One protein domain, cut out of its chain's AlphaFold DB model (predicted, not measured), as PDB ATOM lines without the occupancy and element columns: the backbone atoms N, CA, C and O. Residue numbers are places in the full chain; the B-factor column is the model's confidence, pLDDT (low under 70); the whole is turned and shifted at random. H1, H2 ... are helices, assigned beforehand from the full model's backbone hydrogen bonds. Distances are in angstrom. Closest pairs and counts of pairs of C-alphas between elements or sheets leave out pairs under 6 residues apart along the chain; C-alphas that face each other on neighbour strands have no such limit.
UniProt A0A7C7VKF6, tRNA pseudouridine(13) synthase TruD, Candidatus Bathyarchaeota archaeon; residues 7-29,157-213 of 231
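This is residues 7 to 29 and 157 to 213 of the 231 residues of the protein "tRNA pseudouridine(13) synthase TruD" of Candidatus Bathyarchaeota archaeon (UniProt A0A7C7VKF6). What shape do these atoms make? The model is long and flat, with one long helix, H1, at one end and a small helical hairpin, H2 and H3, at the other, bridged by residues 175 to 193. A second unnamed stretch, residues 7 to 29, starts between the two ends and runs toward H1, and its residues 24 to 29 stick out. What is it made of? The printed part has 80 residues with three named helices, H1, H2 and H3 in chain order, and no named strand; the class is all helix, though the helices hold 32 of the 80 residues. It is extended, with a radius of gyration of the C-alphas of 18.1 A and spans of 56 by 31 by 17 A.

Where does the printed part begin? C-alpha 7 is at (33.304, -6.058, 41.913), and residues 7 to 29 hold no named element. Where are the helices? H1, residues 158 to 174, begins with C-alpha 158 at (57.039, -11.965, 56.390) and is 24.4 A long from first to last C-alpha. H2 is residues 194 to 202, 12.4 A long, and H3 is residues 206 to 211, ending with C-alpha 211 at (11.610, 1.525, 40.774).

Which helices touch? H2 and H3 form a helical hairpin and touch, at a shallow tilt of 26 degrees, opposite ways; their closest C-alphas, those of Val 197 and Ala 209, are 4.7 A apart. Where does H1 stand? H1 is apart from H2 and from H3. How are the helix backbones? In H1, H2 and H3 every O i to N i+4 pair is within hydrogen-bond range.

How far does it reach? The two C-alphas farthest apart, those of Ser 159 and Glu 207, are 56.0 A apart. Is it cut? Residues 30 to 156 are not printed, and C-alphas 29 and 157 are 22.7 A apart across the cut. Which links are long? H1 to H2 is a long link of 19 residues, while H2 to H3 is tight. Where is confidence low? Residue 189 is under 70; the mean pLDDT of the printed part is 89.6.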
ATOM      1  N   GLU A   7      32.478  -6.488  43.038       83.44
ATOM      2  CA  GLU A   7      33.304  -6.058  41.913       83.44
ATOM      3  C   GLU A   7      32.728  -6.518  40.566       83.44
ATOM      4  O   GLU A   7      32.603  -5.704  39.650       83.44
ATOM      5  N   ASP A   8      32.241  -7.759  40.467       84.62
ATOM      6  CA  ASP A   8      31.620  -8.268  39.237       84.62
ATOM      7  C   ASP A   8      30.348  -7.484  38.888       84.62
ATOM      8  O   ASP A   8      30.084  -7.196  37.719       84.62
ATOM      9  N   LEU A   9      29.568  -7.091  39.905       83.56
ATOM     10  CA  LEU A   9      28.345  -6.298  39.725       83.56
ATOM     11  C   LEU A   9      28.620  -4.898  39.169       83.56
ATOM     12  O   LEU A   9      27.740  -4.317  38.544       83.56
ATOM     13  N   ILE A  10      29.823  -4.366  39.388       86.25
ATOM     14  CA  ILE A  10      30.237  -3.040  38.913       86.25
ATOM     15  C   ILE A  10      31.191  -3.115  37.713       86.25
ATOM     16  O   ILE A  10      31.772  -2.105  37.321       86.25
ATOM     17  N   GLY A  11      31.336  -4.298  37.105       86.62
ATOM     18  CA  GLY A  11      32.123  -4.507  35.889       86.62
ATOM     19  C   GLY A  11      33.622  -4.739  36.108       86.62
ATOM     20  O   GLY A  11      34.373  -4.756  35.134       86.62
ATOM     21  N   ILE A  12      34.068  -4.952  37.347       87.12
ATOM     22  CA  ILE A  12      35.452  -5.298  37.689       87.12
ATOM     23  C   ILE A  12      35.530  -6.817  37.872       87.12
ATOM     24  O   ILE A  12      35.243  -7.342  38.938       87.12
ATOM     25  N   SER A  13      35.897  -7.530  36.806       86.69
ATOM     26  CA  SER A  13      35.905  -9.009  36.779       86.69
ATOM     27  C   SER A  13      37.298  -9.628  36.621       86.69
ATOM     28  O   SER A  13      37.443 -10.849  36.486       86.69
ATOM     29  N   ARG A  14      38.337  -8.792  36.550       86.00
ATOM     30  CA  ARG A  14      39.726  -9.186  36.294       86.00
ATOM     31  C   ARG A  14      40.675  -8.289  37.080       86.00
ATOM     32  O   ARG A  14      40.399  -7.105  37.250       86.00
ATOM     33  N   TYR A  15      41.805  -8.863  37.472       86.50
ATOM     34  CA  TYR A  15      42.922  -8.155  38.091       86.50
ATOM     35  C   TYR A  15      44.042  -7.961  37.069       86.50
ATOM     36  O   TYR A  15      44.161  -8.728  36.112       86.50
ATOM     37  N   LEU A  16      44.842  -6.911  37.264       88.81
ATOM     38  CA  LEU A  16      45.981  -6.613  36.393       88.81
ATOM     39  C   LEU A  16      47.113  -7.632  36.579       88.81
ATOM     40  O   LEU A  16      47.770  -8.015  35.616       88.81
ATOM     41  N   THR A  17      47.346  -8.037  37.824       89.94
ATOM     42  CA  THR A  17      48.454  -8.906  38.210       89.94
ATOM     43  C   THR A  17      48.026 -10.364  38.276       89.94
ATOM     44  O   THR A  17      46.895 -10.680  38.645       89.94
ATOM     45  N   VAL A  18      48.958 -11.263  37.979       91.62
ATOM     46  CA  VAL A  18      48.771 -12.716  38.134       91.62
ATOM     47  C   VAL A  18      49.282 -13.216  39.481       91.62
ATOM     48  O   VAL A  18      48.858 -14.272  39.951       91.62
ATOM     49  N   THR A  19      50.189 -12.462  40.110       92.69
ATOM     50  CA  THR A  19      50.675 -12.755  41.458       92.69
ATOM     51  C   THR A  19      49.528 -12.669  42.469       92.69
ATOM     52  O   THR A  19      48.772 -11.702  42.486       92.69
ATOM     53  N   LEU A  20      49.416 -13.682  43.336       90.94
ATOM     54  CA  LEU A  20      48.404 -13.727  44.396       90.94
ATOM     55  C   LEU A  20      48.579 -12.581  45.407       90.94
ATOM     56  O   LEU A  20      49.697 -12.221  45.785       90.94
ATOM     57  N   GLY A  21      47.466 -12.044  45.893       90.38
ATOM     58  CA  GLY A  21      47.458 -11.018  46.926       90.38
ATOM     59  C   GLY A  21      47.956 -11.534  48.281       90.38
ATOM     60  O   GLY A  21      47.971 -12.729  48.577       90.38
ATOM     61  N   ILE A  22      48.339 -10.600  49.150       93.12
ATOM     62  CA  ILE A  22      48.802 -10.903  50.517       93.12
ATOM     63  C   ILE A  22      47.649 -11.067  51.522       93.12
ATOM     64  O   ILE A  22      47.866 -11.462  52.667       93.12
ATOM     65  N   GLY A  23      46.419 -10.764  51.099       91.69
ATOM     66  CA  GLY A  23      45.232 -10.732  51.949       91.69
ATOM     67  C   GLY A  23      45.295  -9.648  53.033       91.69
ATOM     68  O   GLY A  23      45.932  -8.609  52.869       91.69
ATOM     69  N   GLY A  24      44.636  -9.898  54.166       92.75
ATOM     70  CA  GLY A  24      44.644  -9.016  55.336       92.75
ATOM     71  C   GLY A  24      43.425  -8.097  55.419       92.75
ATOM     72  O   GLY A  24      42.368  -8.363  54.844       92.75
ATOM     73  N   ARG A  25      43.541  -7.031  56.208       91.88
ATOM     74  CA  ARG A  25      42.467  -6.071  56.488       91.88
ATOM     75  C   ARG A  25      42.986  -4.642  56.465       91.88
ATOM     76  O   ARG A  25      44.015  -4.342  57.069       91.88
ATOM     77  N   ILE A  26      42.239  -3.751  55.822       92.50
ATOM     78  CA  ILE A  26      42.490  -2.301  55.836       92.50
ATOM     79  C   ILE A  26      41.459  -1.582  56.699       92.50
ATOM     80  O   ILE A  26      40.382  -2.114  56.970       92.50
ATOM     81  N   ARG A  27      41.776  -0.346  57.111       90.75
ATOM     82  CA  ARG A  27      40.871   0.523  57.890       90.75
ATOM     83  C   ARG A  27      40.394  -0.126  59.200       90.75
ATOM     84  O   ARG A  27      39.257   0.102  59.627       90.75
ATOM     85  N   CYS A  28      41.248  -0.926  59.851       92.69
ATOM     86  CA  CYS A  28      40.942  -1.464  61.181       92.69
ATOM     87  C   CYS A  28      40.846  -0.312  62.188       92.69
ATOM     88  O   CYS A  28      39.881  -0.239  62.944       92.69
ATOM     89  N   PHE A  29      41.781   0.635  62.097       94.12
ATOM     90  CA  PHE A  29      41.744   1.933  62.767       94.12
ATOM     91  C   PHE A  29      41.746   3.070  61.731       94.12
ATOM     92  O   PHE A  29      42.276   2.877  60.631       94.12
ATOM     93  N   SER A 157      53.833 -15.675  56.115       95.50
ATOM     94  CA  SER A 157      55.148 -15.298  56.650       95.50
ATOM     95  C   SER A 157      55.652 -13.978  56.061       95.50
ATOM     96  O   SER A 157      55.378 -13.656  54.907       95.50
ATOM     97  N   LEU A 158      56.455 -13.236  56.834       94.44
ATOM     98  CA  LEU A 158      57.039 -11.965  56.390       94.44
ATOM     99  C   LEU A 158      57.853 -12.112  55.097       94.44
ATOM    100  O   LEU A 158      57.682 -11.325  54.172       94.44
ATOM    101  N   SER A 159      58.669 -13.164  54.997       96.19
ATOM    102  CA  SER A 159      59.446 -13.457  53.789       96.19
ATOM    103  C   SER A 159      58.564 -13.674  52.557       96.19
ATOM    104  O   SER A 159      58.914 -13.244  51.458       96.19
ATOM    105  N   TYR A 160      57.401 -14.307  52.732       95.19
ATOM    106  CA  TYR A 160      56.444 -14.506  51.651       95.19
ATOM    107  C   TYR A 160      55.742 -13.194  51.277       95.19
ATOM    108  O   TYR A 160      55.607 -12.898  50.094       95.19
ATOM    109  N   ILE A 161      55.374 -12.361  52.259       94.88
ATOM    110  CA  ILE A 161      54.810 -11.019  52.020       94.88
ATOM    111  C   ILE A 161      55.765 -10.175  51.169       94.88
ATOM    112  O   ILE A 161      55.349  -9.609  50.160       94.88
ATOM    113  N   GLU A 162      57.041 -10.105  51.549       95.75
ATOM    114  CA  GLU A 162      58.055  -9.326  50.828       95.75
ATOM    115  C   GLU A 162      58.229  -9.811  49.384       95.75
ATOM    116  O   GLU A 162      58.282  -8.998  48.456       95.75
ATOM    117  N   ALA A 163      58.260 -11.132  49.178       96.38
ATOM    118  CA  ALA A 163      58.351 -11.729  47.850       96.38
ATOM    119  C   ALA A 163      57.127 -11.391  46.977       96.38
ATOM    120  O   ALA A 163      57.300 -10.938  45.842       96.38
ATOM    121  N   GLN A 164      55.910 -11.542  47.513       95.50
ATOM    122  CA  GLN A 164      54.666 -11.241  46.796       95.50
ATOM    123  C   GLN A 164      54.560  -9.751  46.451       95.50
ATOM    124  O   GLN A 164      54.278  -9.411  45.304       95.50
ATOM    125  N   ILE A 165      54.845  -8.851  47.401       95.31
ATOM    126  CA  ILE A 165      54.819  -7.399  47.156       95.31
ATOM    127  C   ILE A 165      55.813  -7.031  46.056       95.31
ATOM    128  O   ILE A 165      55.471  -6.281  45.143       95.31
ATOM    129  N   LYS A 166      57.035  -7.573  46.100       96.62
ATOM    130  CA  LYS A 166      58.042  -7.310  45.069       96.62
ATOM    131  C   LYS A 166      57.580  -7.788  43.689       96.62
ATOM    132  O   LYS A 166      57.776  -7.074  42.709       96.62
ATOM    133  N   ALA A 167      56.972  -8.970  43.605       96.62
ATOM    134  CA  ALA A 167      56.436  -9.506  42.356       96.62
ATOM    135  C   ALA A 167      55.278  -8.648  41.808       96.62
ATOM    136  O   ALA A 167      55.349  -8.214  40.659       96.62
ATOM    137  N   ILE A 168      54.297  -8.299  42.648       95.19
ATOM    138  CA  ILE A 168      53.167  -7.418  42.302       95.19
ATOM    139  C   ILE A 168      53.666  -6.063  41.792       95.19
ATOM    140  O   ILE A 168      53.260  -5.612  40.723       95.19
ATOM    141  N   LEU A 169      54.585  -5.420  42.518       95.50
ATOM    142  CA  LEU A 169      55.136  -4.126  42.114       95.50
ATOM    143  C   LEU A 169      55.862  -4.217  40.769       95.50
ATOM    144  O   LEU A 169      55.685  -3.346  39.924       95.50
ATOM    145  N   ASN A 170      56.633  -5.281  40.533       96.44
ATOM    146  CA  ASN A 170      57.297  -5.489  39.247       96.44
ATOM    147  C   ASN A 170      56.300  -5.644  38.090       96.44
ATOM    148  O   ASN A 170      56.555  -5.126  37.005       96.44
ATOM    149  N   GLU A 171      55.186  -6.350  38.294       95.62
ATOM    150  CA  GLU A 171      54.121  -6.473  37.291       95.62
ATOM    151  C   GLU A 171      53.474  -5.113  36.999       95.62
ATOM    152  O   GLU A 171      53.377  -4.720  35.835       95.62
ATOM    153  N   ILE A 172      53.135  -4.351  38.041       95.31
ATOM    154  CA  ILE A 172      52.569  -2.998  37.920       95.31
ATOM    155  C   ILE A 172      53.522  -2.068  37.159       95.31
ATOM    156  O   ILE A 172      53.103  -1.369  36.235       95.31
ATOM    157  N   TYR A 173      54.816  -2.069  37.501       94.50
ATOM    158  CA  TYR A 173      55.805  -1.219  36.835       94.50
ATOM    159  C   TYR A 173      55.984  -1.577  35.359       94.50
ATOM    160  O   TYR A 173      56.058  -0.676  34.526       94.50
ATOM    161  N   LYS A 174      56.004  -2.871  35.014       94.75
ATOM    162  CA  LYS A 174      56.080  -3.322  33.613       94.75
ATOM    163  C   LYS A 174      54.890  -2.852  32.778       94.75
ATOM    164  O   LYS A 174      55.044  -2.637  31.580       94.75
ATOM    165  N   LEU A 175      53.726  -2.705  33.404       91.19
ATOM    166  CA  LEU A 175      52.480  -2.302  32.753       91.19
ATOM    167  C   LEU A 175      52.240  -0.783  32.803       91.19
ATOM    168  O   LEU A 175      51.269  -0.300  32.228       91.19
ATOM    169  N   GLY A 176      53.132  -0.019  33.445       92.62
ATOM    170  CA  GLY A 176      53.068   1.442  33.493       92.62
ATOM    171  C   GLY A 176      52.046   2.009  34.482       92.62
ATOM    172  O   GLY A 176      51.731   3.195  34.408       92.62
ATOM    173  N   GLY A 177      51.528   1.197  35.409       91.06
ATOM    174  CA  GLY A 177      50.576   1.639  36.428       91.06
ATOM    175  C   GLY A 177      49.487   0.616  36.732       91.06
ATOM    176  O   GLY A 177      49.624  -0.568  36.439       91.06
ATOM    177  N   ILE A 178      48.404   1.094  37.345       91.88
ATOM    178  CA  ILE A 178      47.224   0.295  37.703       91.88
ATOM    179  C   ILE A 178      45.994   0.766  36.913       91.88
ATOM    180  O   ILE A 178      45.916   1.949  36.564       91.88
ATOM    181  N   PRO A 179      45.004  -0.107  36.648       88.88
ATOM    182  CA  PRO A 179      43.768   0.303  35.997       88.88
ATOM    183  C   PRO A 179      43.006   1.306  36.868       88.88
ATOM    184  O   PRO A 179      42.723   1.051  38.039       88.88
ATOM    185  N   ASN A 180      42.644   2.450  36.290       90.12
ATOM    186  CA  ASN A 180      41.941   3.519  36.997       90.12
ATOM    187  C   ASN A 180      40.419   3.280  37.005       90.12
ATOM    188  O   ASN A 180      39.658   4.005  36.360       90.12
ATOM    189  N   PHE A 181      39.977   2.223  37.689       88.38
ATOM    190  CA  PHE A 181      38.555   1.904  37.825       88.38
ATOM    191  C   PHE A 181      37.861   2.774  38.876       88.38
ATOM    192  O   PHE A 181      38.432   3.166  39.894       88.38
ATOM    193  N   PHE A 182      36.563   3.001  38.674       86.44
ATOM    194  CA  PHE A 182      35.701   3.475  39.747       86.44
ATOM    195  C   PHE A 182      35.425   2.324  40.722       86.44
ATOM    196  O   PHE A 182      34.857   1.308  40.340       86.44
ATOM    197  N   GLY A 183      35.813   2.482  41.989       82.56
ATOM    198  CA  GLY A 183      35.505   1.495  43.028       82.56
ATOM    199  C   GLY A 183      34.023   1.484  43.432       82.56
ATOM    200  O   GLY A 183      33.274   2.418  43.138       82.56
ATOM    201  N   HIS A 184      33.612   0.463  44.192       81.50
ATOM    202  CA  HIS A 184      32.223   0.252  44.639       81.50
ATOM    203  C   HIS A 184      31.573   1.478  45.308       81.50
ATOM    204  O   HIS A 184      30.383   1.719  45.132       81.50
ATOM    205  N   GLN A 185      32.353   2.309  46.008       78.00
ATOM    206  CA  GLN A 185      31.874   3.543  46.648       78.00
ATOM    207  C   GLN A 185      31.226   4.527  45.659       78.00
ATOM    208  O   GLN A 185      30.352   5.300  46.041       78.00
ATOM    209  N   ARG A 186      31.613   4.493  44.376       83.94
ATOM    210  CA  ARG A 186      31.011   5.318  43.313       83.94
ATOM    211  C   ARG A 186      29.673   4.783  42.821       83.94
ATOM    212  O   ARG A 186      28.888   5.537  42.252       83.94
ATOM    213  N   PHE A 187      29.410   3.508  43.076       84.06
ATOM    214  CA  PHE A 187      28.165   2.854  42.711       84.06
ATOM    215  C   PHE A 187      27.130   2.858  43.844       84.06
ATOM    216  O   PHE A 187      25.976   2.513  43.604       84.06
ATOM    217  N   GLY A 188      27.542   3.293  45.042       78.44
ATOM    218  CA  GLY A 188      26.776   3.275  46.286       78.44
ATOM    219  C   GLY A 188      27.304   2.199  47.237       78.44
ATOM    220  O   GLY A 188      27.307   1.017  46.910       78.44
ATOM    221  N   THR A 189      27.751   2.603  48.431       68.38
ATOM    222  CA  THR A 189      28.407   1.696  49.395       68.38
ATOM    223  C   THR A 189      27.457   0.643  49.962       68.38
ATOM    224  O   THR A 189      27.848  -0.501  50.144       68.38
ATOM    225  N   VAL A 190      26.204   1.023  50.234       71.31
ATOM    226  CA  VAL A 190      25.181   0.085  50.726       71.31
ATOM    227  C   VAL A 190      24.581  -0.700  49.564       71.31
ATOM    228  O   VAL A 190      24.291  -1.879  49.700       71.31
ATOM    229  N   ARG A 191      24.391  -0.050  48.410       75.75
ATOM    230  CA  ARG A 191      23.774  -0.636  47.219       75.75
ATOM    231  C   ARG A 191      24.489  -0.138  45.969       75.75
ATOM    232  O   ARG A 191      24.295   1.027  45.623       75.75
ATOM    233  N   PRO A 192      25.255  -0.989  45.268       81.81
ATOM    234  CA  PRO A 192      25.996  -0.596  44.076       81.81
ATOM    235  C   PRO A 192      25.073  -0.487  42.843       81.81
ATOM    236  O   PRO A 192      25.285  -1.166  41.846       81.81
ATOM    237  N   ILE A 193      24.008   0.319  42.905       86.94
ATOM    238  CA  ILE A 193      22.927   0.371  41.898       86.94
ATOM    239  C   ILE A 193      22.897   1.663  41.073       86.94
ATOM    240  O   ILE A 193      22.123   1.750  40.120       86.94
ATOM    241  N   THR A 194      23.723   2.667  41.388       89.25
ATOM    242  CA  THR A 194      23.624   3.990  40.731       89.25
ATOM    243  C   THR A 194      23.820   3.914  39.214       89.25
ATOM    244  O   THR A 194      23.178   4.650  38.470       89.25
ATOM    245  N   HIS A 195      24.639   2.975  38.735       89.81
ATOM    246  CA  HIS A 195      24.836   2.740  37.304       89.81
ATOM    247  C   HIS A 195      23.610   2.127  36.612       89.81
ATOM    248  O   HIS A 195      23.381   2.386  35.431       89.81
ATOM    249  N   LEU A 196      22.798   1.348  37.333       90.50
ATOM    250  CA  LEU A 196      21.544   0.792  36.821       90.50
ATOM    251  C   LEU A 196      20.482   1.885  36.699       90.50
ATOM    252  O   LEU A 196      19.846   1.996  35.653       90.50
ATOM    253  N   VAL A 197      20.359   2.739  37.719       90.25
ATOM    254  CA  VAL A 197      19.483   3.921  37.680       90.25
ATOM    255  C   VAL A 197      19.882   4.827  36.511       90.25
ATOM    256  O   VAL A 197      19.052   5.148  35.662       90.25
ATOM    257  N   GLY A 198      21.175   5.152  36.391       91.62
ATOM    258  CA  GLY A 198      21.703   5.953  35.284       91.62
ATOM    259  C   GLY A 198      21.410   5.349  33.905       91.62
ATOM    260  O   GLY A 198      21.034   6.070  32.983       91.62
ATOM    261  N   ARG A 199      21.499   4.018  33.763       93.62
ATOM    262  CA  ARG A 199      21.149   3.311  32.520       93.62
ATOM    263  C   ARG A 199      19.692   3.536  32.112       93.62
ATOM    264  O   ARG A 199      19.435   3.699  30.921       93.62
ATOM    265  N   TYR A 200      18.752   3.507  33.053       94.50
ATOM    266  CA  TYR A 200      17.331   3.713  32.754       94.50
ATOM    267  C   TYR A 200      17.013   5.170  32.419       94.50
ATOM    268  O   TYR A 200      16.298   5.415  31.449       94.50
ATOM    269  N   ILE A 201      17.642   6.122  33.115       93.31
ATOM    270  CA  ILE A 201      17.534   7.555  32.797       93.31
ATOM    271  C   ILE A 201      17.971   7.822  31.352       93.31
ATOM    272  O   ILE A 201      17.233   8.446  30.595       93.31
ATOM    273  N   ILE A 202      19.130   7.300  30.934       95.50
ATOM    274  CA  ILE A 202      19.642   7.482  29.561       95.50
ATOM    275  C   ILE A 202      18.698   6.871  28.513       95.50
ATOM    276  O   ILE A 202      18.613   7.362  27.391       95.50
ATOM    277  N   LYS A 203      17.967   5.810  28.869       95.62
ATOM    278  CA  LYS A 203      16.972   5.172  27.997       95.62
ATOM    279  C   LYS A 203      15.616   5.889  27.970       95.62
ATOM    280  O   LYS A 203      14.739   5.443  27.237       95.62
ATOM    281  N   GLY A 204      15.431   6.947  28.760       94.19
ATOM    282  CA  GLY A 204      14.145   7.632  28.920       94.19
ATOM    283  C   GLY A 204      13.113   6.846  29.737       94.19
ATOM    284  O   GLY A 204      11.953   7.240  29.790       94.19
ATOM    285  N   ASP A 205      13.515   5.750  30.383       93.75
ATOM    286  CA  ASP A 205      12.635   4.887  31.176       93.75
ATOM    287  C   ASP A 205      12.653   5.343  32.643       93.75
ATOM    288  O   ASP A 205      13.298   4.744  33.508       93.75
ATOM    289  N   VAL A 206      12.014   6.487  32.900       91.38
ATOM    290  CA  VAL A 206      12.013   7.140  34.222       91.38
ATOM    291  C   VAL A 206      11.319   6.271  35.273       91.38
ATOM    292  O   VAL A 206      11.776   6.217  36.411       91.38
ATOM    293  N   GLU A 207      10.275   5.535  34.886       90.38
ATOM    294  CA  GLU A 207       9.562   4.612  35.773       90.38
ATOM    295  C   GLU A 207      10.487   3.493  36.267       90.38
ATOM    296  O   GLU A 207      10.608   3.272  37.473       90.38
ATOM    297  N   LYS A 208      11.236   2.832  35.369       88.31
ATOM    298  CA  LYS A 208      12.224   1.838  35.813       88.31
ATOM    299  C   LYS A 208      13.368   2.453  36.605       88.31
ATOM    300  O   LYS A 208      13.900   1.775  37.485       88.31
ATOM    301  N   ALA A 209      13.775   3.687  36.311       87.88
ATOM    302  CA  ALA A 209      14.804   4.368  37.092       87.88
ATOM    303  C   ALA A 209      14.367   4.555  38.554       87.88
ATOM    304  O   ALA A 209      15.142   4.235  39.455       87.88
ATOM    305  N   ASP A 210      13.126   4.997  38.772       87.25
ATOM    306  CA  ASP A 210      12.542   5.201  40.099       87.25
ATOM    307  C   ASP A 210      12.366   3.877  40.855       87.25
ATOM    308  O   ASP A 210      12.886   3.704  41.958       87.25
ATOM    309  N   LEU A 211      11.778   2.868  40.202       85.44
ATOM    310  CA  LEU A 211      11.610   1.525  40.774       85.44
ATOM    311  C   LEU A 211      12.941   0.852  41.145       85.44
ATOM    312  O   LEU A 211      12.999   0.045  42.072       85.44
ATOM    313  N   THR A 212      14.020   1.167  40.423       82.31
ATOM    314  CA  THR A 212      15.366   0.638  40.702       82.31
ATOM    315  C   THR A 212      16.005   1.293  41.928       82.31
ATOM    316  O   THR A 212      16.961   0.743  42.471       82.31
ATOM    317  N   ASN A 213      15.470   2.416  42.413       78.00
ATOM    318  CA  ASN A 213      15.926   3.120  43.608       78.00
ATOM    319  C   ASN A 213      14.932   2.984  44.789       78.00
ATOM    320  O   ASN A 213      14.457   3.998  45.302       78.00
TER     321      ASN A 213